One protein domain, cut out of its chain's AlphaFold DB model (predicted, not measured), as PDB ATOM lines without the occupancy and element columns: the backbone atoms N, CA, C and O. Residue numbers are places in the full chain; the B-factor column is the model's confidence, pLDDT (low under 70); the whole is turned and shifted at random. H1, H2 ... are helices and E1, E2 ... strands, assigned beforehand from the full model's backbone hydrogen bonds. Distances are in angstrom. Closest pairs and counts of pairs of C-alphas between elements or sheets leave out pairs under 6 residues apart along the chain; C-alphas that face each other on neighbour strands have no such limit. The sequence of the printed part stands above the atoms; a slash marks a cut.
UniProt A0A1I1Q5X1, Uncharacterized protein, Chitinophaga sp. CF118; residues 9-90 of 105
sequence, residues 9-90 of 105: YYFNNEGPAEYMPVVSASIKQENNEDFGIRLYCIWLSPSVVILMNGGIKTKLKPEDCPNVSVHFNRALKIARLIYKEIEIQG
ATOM      1  N   TYR A   9     219.982 252.289 203.410       87.81
ATOM      2  CA  TYR A   9     218.576 252.716 203.327       87.81
ATOM      3  C   TYR A   9     218.266 253.663 202.155       87.81
ATOM      4  O   TYR A   9     217.102 253.973 201.921       87.81
ATOM      5  N   TYR A  10     219.278 254.136 201.420       87.31
ATOM      6  CA  TYR A  10     219.080 254.838 200.152       87.31
ATOM      7  C   TYR A  10     218.833 253.891 198.981       87.31
ATOM      8  O   TYR A  10     218.692 254.384 197.871       87.31
ATOM      9  N   PHE A  11     218.805 252.573 199.189       89.50
ATOM     10  CA  PHE A  11     218.636 251.581 198.134       89.50
ATOM     11  C   PHE A  11     217.438 250.677 198.418       89.50
ATOM     12  O   PHE A  11     217.183 250.310 199.566       89.50
ATOM     13  N   ASN A  12     216.717 250.289 197.369       89.25
ATOM     14  CA  ASN A  12     215.670 249.282 197.480       89.25
ATOM     15  C   ASN A  12     216.269 247.891 197.268       89.25
ATOM     16  O   ASN A  12     217.078 247.684 196.364       89.25
ATOM     17  N   ASN A  13     215.838 246.925 198.078       87.06
ATOM     18  CA  ASN A  13     216.292 245.547 197.956       87.06
ATOM     19  C   ASN A  13     215.536 244.812 196.836       87.06
ATOM     20  O   ASN A  13     214.307 244.875 196.769       87.06
ATOM     21  N   GLU A  14     216.264 244.096 195.981       83.81
ATOM     22  CA  GLU A  14     215.702 243.189 194.970       83.81
ATOM     23  C   GLU A  14     216.498 241.868 194.984       83.81
ATOM     24  O   GLU A  14     216.970 241.368 193.964       83.81
ATOM     25  N   GLY A  15     216.674 241.304 196.189       86.88
ATOM     26  CA  GLY A  15     217.454 240.093 196.442       86.88
ATOM     27  C   GLY A  15     218.940 240.396 196.702       86.88
ATOM     28  O   GLY A  15     219.233 241.272 197.515       86.88
ATOM     29  N   PRO A  16     219.890 239.664 196.079       85.31
ATOM     30  CA  PRO A  16     221.325 239.930 196.205       85.31
ATOM     31  C   PRO A  16     221.785 241.188 195.459       85.31
ATOM     32  O   PRO A  16     222.934 241.556 195.609       85.31
ATOM     33  N   ALA A  17     220.948 241.830 194.644       89.12
ATOM     34  CA  ALA A  17     221.251 243.140 194.079       89.12
ATOM     35  C   ALA A  17     220.236 244.166 194.589       89.12
ATOM     36  O   ALA A  17     219.080 243.836 194.883       89.12
ATOM     37  N   GLU A  18     220.666 245.415 194.675       92.75
ATOM     38  CA  GLU A  18     219.817 246.549 194.994       92.75
ATOM     39  C   GLU A  18     219.487 247.365 193.736       92.75
ATOM     40  O   GLU A  18     220.065 247.175 192.663       92.75
ATOM     41  N   TYR A  19     218.546 248.297 193.856       89.06
ATOM     42  CA  TYR A  19     218.327 249.335 192.851       89.06
ATOM     43  C   TYR A  19     218.096 250.697 193.500       89.06
ATOM     44  O   TYR A  19     217.669 250.798 194.655       89.06
ATOM     45  N   MET A  20     218.355 251.761 192.742       84.12
ATOM     46  CA  MET A  20     218.151 253.124 193.225       84.12
ATOM     47  C   MET A  20     216.650 253.476 193.335       84.12
ATOM     48  O   MET A  20     215.936 253.420 192.333       84.12
ATOM     49  N   PRO A  21     216.153 253.876 194.523       70.50
ATOM     50  CA  PRO A  21     214.754 254.219 194.771       70.50
ATOM     51  C   PRO A  21     214.366 255.592 194.229       70.50
ATOM     52  O   PRO A  21     213.195 255.828 193.932       70.50
ATOM     53  N   VAL A  22     215.325 256.517 194.134       65.81
ATOM     54  CA  VAL A  22     215.044 257.927 193.866       65.81
ATOM     55  C   VAL A  22     215.788 258.376 192.620       65.81
ATOM     56  O   VAL A  22     216.949 258.766 192.666       65.81
ATOM     57  N   VAL A  23     215.067 258.370 191.504       62.47
ATOM     58  CA  VAL A  23     215.288 259.345 190.436       62.47
ATOM     59  C   VAL A  23     214.394 260.550 190.731       62.47
ATOM     60  O   VAL A  23     213.249 260.378 191.169       62.47
ATOM     61  N   SER A  24     214.915 261.770 190.577       60.19
ATOM     62  CA  SER A  24     214.127 262.983 190.813       60.19
ATOM     63  C   SER A  24     212.896 262.988 189.906       60.19
ATOM     64  O   SER A  24     212.946 262.479 188.787       60.19
ATOM     65  N   ALA A  25     211.784 263.568 190.369       61.34
ATOM     66  CA  ALA A  25     210.570 263.673 189.554       61.34
ATOM     67  C   ALA A  25     210.846 264.347 188.195       61.34
ATOM     68  O   ALA A  25     210.258 263.965 187.199       61.34
ATOM     69  N   SER A  26     211.820 265.261 188.142       58.91
ATOM     70  CA  SER A  26     212.284 265.910 186.911       58.91
ATOM     71  C   SER A  26     212.962 264.984 185.891       58.91
ATOM     72  O   SER A  26     213.020 265.335 184.719       58.91
ATOM     73  N   ILE A  27     213.493 263.832 186.315       56.69
ATOM     74  CA  ILE A  27     214.099 262.812 185.438       56.69
ATOM     75  C   ILE A  27     213.074 261.717 185.097       56.69
ATOM     76  O   ILE A  27     213.234 260.995 184.113       56.69
ATOM     77  N   LYS A  28     211.996 261.594 185.883       60.41
ATOM     78  CA  LYS A  28     210.875 260.709 185.567       60.41
ATOM     79  C   LYS A  28     210.083 261.333 184.419       60.41
ATOM     80  O   LYS A  28     209.325 262.273 184.630       60.41
ATOM     81  N   GLN A  29     210.238 260.812 183.206       59.31
ATOM     82  CA  GLN A  29     209.201 261.024 182.201       59.31
ATOM     83  C   GLN A  29     207.937 260.319 182.688       59.31
ATOM     84  O   GLN A  29     207.970 259.129 183.002       59.31
ATOM     85  N   GLU A  30     206.835 261.059 182.794       53.66
ATOM     86  CA  GLU A  30     205.530 260.467 183.065       53.66
ATOM     87  C   GLU A  30     205.152 259.577 181.880       53.66
ATOM     88  O   GLU A  30     204.881 260.050 180.778       53.66
ATOM     89  N   ASN A  31     205.176 258.269 182.101       56.97
ATOM     90  CA  ASN A  31     204.673 257.289 181.161       56.97
ATOM     91  C   ASN A  31     203.618 256.462 181.897       56.97
ATOM     92  O   ASN A  31     203.913 255.786 182.879       56.97
ATOM     93  N   ASN A  32     202.370 256.544 181.434       57.66
ATOM     94  CA  ASN A  32     201.228 255.885 182.071       57.66
ATOM     95  C   ASN A  32     201.310 254.345 182.021       57.66
ATOM     96  O   ASN A  32     200.570 253.675 182.736       57.66
ATOM     97  N   GLU A  33     202.212 253.786 181.208       60.69
ATOM     98  CA  GLU A  33     202.504 252.348 181.129       60.69
ATOM     99  C   GLU A  33     203.817 251.952 181.843       60.69
ATOM    100  O   GLU A  33     204.200 250.778 181.836       60.69
ATOM    101  N   ASP A  34     204.523 252.910 182.458       68.06
ATOM    102  CA  ASP A  34     205.816 252.701 183.117       68.06
ATOM    103  C   ASP A  34     205.649 252.373 184.608       68.06
ATOM    104  O   ASP A  34     205.083 253.131 185.397       68.06
ATOM    105  N   PHE A  35     206.201 251.232 185.016       74.62
ATOM    106  CA  PHE A  35     206.250 250.786 186.413       74.62
ATOM    107  C   PHE A  35     207.497 251.304 187.159       74.62
ATOM    108  O   PHE A  35     207.819 250.832 188.259       74.62
ATOM    109  N   GLY A  36     208.210 252.256 186.558       79.19
ATOM    110  CA  GLY A  36     209.376 252.958 187.068       79.19
ATOM    111  C   GLY A  36     210.706 252.483 186.478       79.19
ATOM    112  O   GLY A  36     210.854 251.376 185.957       79.19
ATOM    113  N   ILE A  37     211.731 253.317 186.655       81.50
ATOM    114  CA  ILE A  37     213.113 253.011 186.272       81.50
ATOM    115  C   ILE A  37     213.734 252.020 187.265       81.50
ATOM    116  O   ILE A  37     213.537 252.095 188.483       81.50
ATOM    117  N   ARG A  38     214.534 251.095 186.739       87.12
ATOM    118  CA  ARG A  38     215.465 250.260 187.497       87.12
ATOM    119  C   ARG A  38     216.878 250.631 187.104       87.12
ATOM    120  O   ARG A  38     217.286 250.301 186.002       87.12
ATOM    121  N   LEU A  39     217.617 251.279 188.001       90.00
ATOM    122  CA  LEU A  39     219.073 251.377 187.924       90.00
ATOM    123  C   LEU A  39     219.647 250.467 189.007       90.00
ATOM    124  O   LEU A  39     219.487 250.759 190.195       90.00
ATOM    125  N   TYR A  40     220.225 249.343 188.591       93.88
ATOM    126  CA  TYR A  40     220.731 248.325 189.504       93.88
ATOM    127  C   TYR A  40     222.055 248.746 190.130       93.88
ATOM    128  O   TYR A  40     222.846 249.480 189.538       93.88
ATOM    129  N   CYS A  41     222.320 248.242 191.324       94.44
ATOM    130  CA  CYS A  41     223.589 248.423 192.003       94.44
ATOM    131  C   CYS A  41     223.892 247.244 192.930       94.44
ATOM    132  O   CYS A  41     223.019 246.434 193.244       94.44
ATOM    133  N   ILE A  42     225.146 247.164 193.363       94.75
ATOM    134  CA  ILE A  42     225.605 246.224 194.383       94.75
ATOM    135  C   ILE A  42     226.197 247.065 195.506       94.75
ATOM    136  O   ILE A  42     227.222 247.730 195.319       94.75
ATOM    137  N   TRP A  43     225.514 247.086 196.645       93.06
ATOM    138  CA  TRP A  43     225.947 247.839 197.814       93.06
ATOM    139  C   TRP A  43     226.903 247.004 198.673       93.06
ATOM    140  O   TRP A  43     226.473 246.097 199.376       93.06
ATOM    141  N   LEU A  44     228.201 247.311 198.646       91.44
ATOM    142  CA  LEU A  44     229.195 246.546 199.408       91.44
ATOM    143  C   LEU A  44     229.483 247.170 200.776       91.44
ATOM    144  O   LEU A  44     229.605 246.461 201.775       91.44
ATOM    145  N   SER A  45     229.573 248.497 200.830       90.25
ATOM    146  CA  SER A  45     229.733 249.264 202.067       90.25
ATOM    147  C   SER A  45     229.297 250.718 201.843       90.25
ATOM    148  O   SER A  45     229.021 251.113 200.708       90.25
ATOM    149  N   PRO A  46     229.242 251.572 202.884       88.75
ATOM    150  CA  PRO A  46     228.972 252.998 202.699       88.75
ATOM    151  C   PRO A  46     229.951 253.718 201.761       88.75
ATOM    152  O   PRO A  46     229.590 254.762 201.214       88.75
ATOM    153  N   SER A  47     231.155 253.171 201.580       87.06
ATOM    154  CA  SER A  47     232.203 253.726 200.717       87.06
ATOM    155  C   SER A  47     232.202 253.120 199.312       87.06
ATOM    156  O   SER A  47     232.766 253.717 198.403       87.06
ATOM    157  N   VAL A  48     231.573 251.953 199.114       88.25
ATOM    158  CA  VAL A  48     231.663 251.194 197.858       88.25
ATOM    159  C   VAL A  48     230.288 250.775 197.360       88.25
ATOM    160  O   VAL A  48     229.608 249.934 197.956       88.25
ATOM    161  N   VAL A  49     229.917 251.323 196.204       90.38
ATOM    162  CA  VAL A  49     228.745 250.909 195.430       90.38
ATOM    163  C   VAL A  49     229.172 250.653 193.999       90.38
ATOM    164  O   VAL A  49     229.780 251.511 193.365       90.38
ATOM    165  N   ILE A  50     228.804 249.489 193.474       92.12
ATOM    166  CA  ILE A  50     228.999 249.172 192.061       92.12
ATOM    167  C   ILE A  50     227.704 249.511 191.334       92.12
ATOM    168  O   ILE A  50     226.667 248.898 191.599       92.12
ATOM    169  N   LEU A  51     227.752 250.491 190.432       92.94
ATOM    170  CA  LEU A  51     226.626 250.813 189.561       92.94
ATOM    171  C   LEU A  51     226.545 249.804 188.417       92.94
ATOM    172  O   LEU A  51     227.541 249.477 187.774       92.94
ATOM    173  N   MET A  52     225.335 249.323 188.165       93.25
ATOM    174  CA  MET A  52     225.035 248.355 187.122       93.25
ATOM    175  C   MET A  52     224.034 248.961 186.141       93.25
ATOM    176  O   MET A  52     223.273 249.868 186.471       93.25
ATOM    177  N   ASN A  53     224.007 248.423 184.924       92.50
ATOM    178  CA  ASN A  53     223.037 248.854 183.924       92.50
ATOM    179  C   ASN A  53     221.595 248.610 184.374       92.50
ATOM    180  O   ASN A  53     221.309 247.767 185.226       92.50
ATOM    181  N   GLY A  54     220.691 249.348 183.747       90.56
ATOM    182  CA  GLY A  54     219.292 249.418 184.110       90.56
ATOM    183  C   GLY A  54     218.384 249.671 182.915       90.56
ATOM    184  O   GLY A  54     218.840 249.719 181.777       90.56
ATOM    185  N   GLY A  55     217.093 249.844 183.183       88.50
ATOM    186  CA  GLY A  55     216.095 250.118 182.156       88.50
ATOM    187  C   GLY A  55     214.751 250.561 182.728       88.50
ATOM    188  O   GLY A  55     214.564 250.646 183.942       88.50
ATOM    189  N   ILE A  56     213.812 250.838 181.827       86.69
ATOM    190  CA  ILE A  56     212.437 251.244 182.142       86.69
ATOM    191  C   ILE A  56     211.565 249.989 182.274       86.69
ATOM    192  O   ILE A  56     211.567 249.140 181.372       86.69
ATOM    193  N   LYS A  57     210.826 249.843 183.381       86.88
ATOM    194  CA  LYS A  57     209.950 248.683 183.588       86.88
ATOM    195  C   LYS A  57     208.634 248.848 182.836       86.88
ATOM    196  O   LYS A  57     207.843 249.730 183.132       86.88
ATOM    197  N   THR A  58     208.336 247.894 181.960       88.12
ATOM    198  CA  THR A  58     207.055 247.823 181.230       88.12
ATOM    199  C   THR A  58     206.067 246.820 181.833       88.12
ATOM    200  O   THR A  58     204.961 246.638 181.327       88.12
ATOM    201  N   LYS A  59     206.468 246.125 182.905       88.38
ATOM    202  CA  LYS A  59     205.660 245.163 183.666       88.38
ATOM    203  C   LYS A  59     205.897 245.357 185.161       88.38
ATOM    204  O   LYS A  59     206.919 245.896 185.589       88.38
ATOM    205  N   LEU A  60     204.970 244.850 185.973       85.94
ATOM    206  CA  LEU A  60     205.067 244.935 187.430       85.94
ATOM    207  C   LEU A  60     206.316 244.221 187.972       85.94
ATOM    208  O   LEU A  60     206.985 244.742 188.866       85.94
ATOM    209  N   LYS A  61     206.649 243.057 187.413       88.50
ATOM    210  CA  LYS A  61     207.804 242.242 187.795       88.50
ATOM    211  C   LYS A  61     209.005 242.511 186.874       88.50
ATOM    212  O   LYS A  61     208.829 242.468 185.655       88.50
ATOM    213  N   PRO A  62     210.206 242.811 187.408       88.88
ATOM    214  CA  PRO A  62     211.405 243.039 186.596       88.88
ATOM    215  C   PRO A  62     211.798 241.844 185.718       88.88
ATOM    216  O   PRO A  62     212.253 242.039 184.593       88.88
ATOM    217  N   GLU A  63     211.601 240.619 186.205       90.12
ATOM    218  CA  GLU A  63     211.883 239.382 185.472       90.12
ATOM    219  C   GLU A  63     211.011 239.213 184.220       90.12
ATOM    220  O   GLU A  63     211.475 238.660 183.226       90.12
ATOM    221  N   ASP A  64     209.799 239.771 184.241       92.19
ATOM    222  CA  ASP A  64     208.842 239.718 183.134       92.19
ATOM    223  C   ASP A  64     209.004 240.906 182.165       92.19
ATOM    224  O   ASP A  64     208.348 240.964 181.125       92.19
ATOM    225  N   CYS A  65     209.856 241.886 182.494       90.50
ATOM    226  CA  CYS A  65     210.100 243.065 181.662       90.50
ATOM    227  C   CYS A  65     211.127 242.746 180.561       90.50
ATOM    228  O   CYS A  65     212.298 242.519 180.884       90.50
ATOM    229  N   PRO A  66     210.787 242.843 179.262       90.25
ATOM    230  CA  PRO A  66     211.748 242.606 178.179       90.25
ATOM    231  C   PRO A  66     212.988 243.509 178.259       90.25
ATOM    232  O   PRO A  66     214.105 243.053 178.040       90.25
ATOM    233  N   ASN A  67     212.797 244.769 178.664       88.62
ATOM    234  CA  ASN A  67     213.861 245.777 178.723       88.62
ATOM    235  C   ASN A  67     214.684 245.744 180.021       88.62
ATOM    236  O   ASN A  67     215.697 246.425 180.111       88.62
ATOM    237  N   VAL A  68     214.247 245.010 181.052       92.25
ATOM    238  CA  VAL A  68     214.874 245.040 182.391       92.25
ATOM    239  C   VAL A  68     215.371 243.664 182.816       92.25
ATOM    240  O   VAL A  68     216.398 243.576 183.484       92.25
ATOM    241  N   SER A  69     214.711 242.586 182.390       94.75
ATOM    242  CA  SER A  69     215.009 241.215 182.814       94.75
ATOM    243  C   SER A  69     216.468 240.815 182.582       94.75
ATOM    244  O   SER A  69     217.075 240.170 183.439       94.75
ATOM    245  N   VAL A  70     217.078 241.235 181.469       95.56
ATOM    246  CA  VAL A  70     218.496 240.966 181.185       95.56
ATOM    247  C   VAL A  70     219.425 241.679 182.174       95.56
ATOM    248  O   VAL A  70     220.373 241.070 182.674       95.56
ATOM    249  N   HIS A  71     219.135 242.937 182.512       95.19
ATOM    250  CA  HIS A  71     219.911 243.727 183.468       95.19
ATOM    251  C   HIS A  71     219.743 243.194 184.889       95.19
ATOM    252  O   HIS A  71     220.737 242.972 185.577       95.19
ATOM    253  N   PHE A  72     218.503 242.886 185.273       94.25
ATOM    254  CA  PHE A  72     218.155 242.270 186.548       94.25
ATOM    255  C   PHE A  72     218.918 240.959 186.763       94.25
ATOM    256  O   PHE A  72     219.686 240.819 187.714       94.25
ATOM    257  N   ASN A  73     218.790 240.014 185.827       95.38
ATOM    258  CA  ASN A  73     219.452 238.715 185.930       95.38
ATOM    259  C   ASN A  73     220.979 238.840 185.962       95.38
ATOM    260  O   ASN A  73     221.648 238.088 186.677       95.38
ATOM    261  N   ARG A  74     221.545 239.784 185.200       95.75
ATOM    262  CA  ARG A  74     222.988 240.042 185.199       95.75
ATOM    263  C   ARG A  74     223.457 240.601 186.542       95.75
ATOM    264  O   ARG A  74     224.430 240.081 187.084       95.75
ATOM    265  N   ALA A  75     222.751 241.590 187.093       95.81
ATOM    266  CA  ALA A  75     223.053 242.170 188.399       95.81
ATOM    267  C   ALA A  75     222.991 241.109 189.508       95.81
ATOM    268  O   ALA A  75     223.948 240.965 190.263       95.81
ATOM    269  N   LEU A  76     221.938 240.282 189.534       95.56
ATOM    270  CA  LEU A  76     221.802 239.191 190.503       95.56
ATOM    271  C   LEU A  76     222.961 238.190 190.453       95.56
ATOM    272  O   LEU A  76     223.462 237.765 191.496       95.56
ATOM    273  N   LYS A  77     223.364 237.766 189.249       96.50
ATOM    274  CA  LYS A  77     224.454 236.795 189.074       96.50
ATOM    275  C   LYS A  77     225.788 237.370 189.540       96.50
ATOM    276  O   LYS A  77     226.496 236.701 190.285       96.50
ATOM    277  N   ILE A  78     226.104 238.597 189.129       97.12
ATOM    278  CA  ILE A  78     227.361 239.260 189.493       97.12
ATOM    279  C   ILE A  78     227.410 239.516 190.999       97.12
ATOM    280  O   ILE A  78     228.401 239.170 191.629       97.12
ATOM    281  N   ALA A  79     226.325 240.016 191.594       96.69
ATOM    282  CA  ALA A  79     226.278 240.275 193.027       96.69
ATOM    283  C   ALA A  79     226.519 239.012 193.858       96.69
ATOM    284  O   ALA A  79     227.328 239.027 194.780       96.69
ATOM    285  N   ARG A  80     225.896 237.885 193.487       96.56
ATOM    286  CA  ARG A  80     226.144 236.595 194.153       96.56
ATOM    287  C   ARG A  80     227.609 236.173 194.086       96.56
ATOM    288  O   ARG A  80     228.126 235.675 195.079       96.56
ATOM    289  N   LEU A  81     228.260 236.344 192.934       97.06
ATOM    290  CA  LEU A  81     229.674 236.000 192.774       97.06
ATOM    291  C   LEU A  81     230.567 236.908 193.621       97.06
ATOM    292  O   LEU A  81     231.435 236.403 194.321       97.06
ATOM    293  N   ILE A  82     230.311 238.217 193.608       95.75
ATOM    294  CA  ILE A  82     231.076 239.191 194.393       95.75
ATOM    295  C   ILE A  82     230.943 238.907 195.891       95.75
ATOM    296  O   ILE A  82     231.956 238.786 196.570       95.75
ATOM    297  N   TYR A  83     229.721 238.748 196.410       94.75
ATOM    298  CA  TYR A  83     229.529 238.464 197.834       94.75
ATOM    299  C   TYR A  83     230.158 237.139 198.256       94.75
ATOM    300  O   TYR A  83     230.775 237.077 199.314       94.75
ATOM    301  N   LYS A  84     230.052 236.104 197.412       95.88
ATOM    302  CA  LYS A  84     230.713 234.821 197.660       95.88
ATOM    303  C   LYS A  84     232.233 234.983 197.736       95.88
ATOM    304  O   LYS A  84     232.856 234.402 198.616       95.88
ATOM    305  N   GLU A  85     232.830 235.753 196.833       95.62
ATOM    306  CA  GLU A  85     234.283 235.937 196.810       95.62
ATOM    307  C   GLU A  85     234.778 236.779 197.993       95.62
ATOM    308  O   GLU A  85     235.777 236.431 198.617       95.62
ATOM    309  N   ILE A  86     234.040 237.830 198.364       92.56
ATOM    310  CA  ILE A  86     234.299 238.623 199.577       92.56
ATOM    311  C   ILE A  86     234.298 237.726 200.817       92.56
ATOM    312  O   ILE A  86     235.187 237.849 201.658       92.56
ATOM    313  N   GLU A  87     233.317 236.827 200.920       92.69
ATOM    314  CA  GLU A  87     233.209 235.873 202.025       92.69
ATOM    315  C   GLU A  87     234.391 234.896 202.046       92.69
ATOM    316  O   GLU A  87     235.035 234.747 203.083       92.69
ATOM    317  N   ILE A  88     234.723 234.280 200.905       94.88
ATOM    318  CA  ILE A  88     235.837 233.324 200.782       94.88
ATOM    319  C   ILE A  88     237.175 233.971 201.154       94.88
ATOM    320  O   ILE A  88     237.982 233.356 201.850       94.88
ATOM    321  N   GLN A  89     237.411 235.199 200.697       92.88
ATOM    322  CA  GLN A  89     238.656 235.920 200.958       92.88
ATOM    323  C   GLN A  89     238.670 236.634 202.319       92.88
ATOM    324  O   GLN A  89     239.706 237.166 202.716       92.88
ATOM    325  N   GLY A  90     237.546 236.659 203.044       88.19
ATOM    326  CA  GLY A  90     237.435 237.332 204.340       88.19
ATOM    327  C   GLY A  90     237.638 238.850 204.268       88.19
ATOM    328  O   GLY A  90     238.158 239.446 205.212       88.19
TER     329      GLY A  90
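What this domain is: This is residues 9 to 90 of the 105 residues of an uncharacterized protein of Chitinophaga sp. CF118 (UniProt A0A1I1Q5X1). A long helix, H1, packs along one face of a strongly twisted sheet. Strands E1, E2, E3, E4, in sheet order, form a meander, each the antiparallel neighbour of the one before. The mixed, two-layer domain of 82 printed residues is only just compact, close to loose: radius of gyration of the C-alphas 13.6 A, spans 46 by 25 by 16 A.

Where its parts are: E1 is residues 12 to 14, from C-alpha 12 (215.670, 249.282, 197.480), and E2 17 to 19. E3, 37 to 45, is 23.2 A long; E4, 48 to 56, 24.8 A; H1, 69 to 89, 30.3 A, ending at C-alpha 89 (238.656, 235.920, 200.958).

How they stand to each other: N 52 of E4 and O 40 of E3, 2.8 A apart, are within hydrogen-bond range, as is every O i to N i+4 pair in H1. H1 is on the sheet; its closest C-alpha to E3, Ala 79, is 6.1 A from C-alpha 42.

The domain as a whole: The printed part has no cut. Link E2 to E3 is long; its residues 22 to 34 are under pLDDT 70.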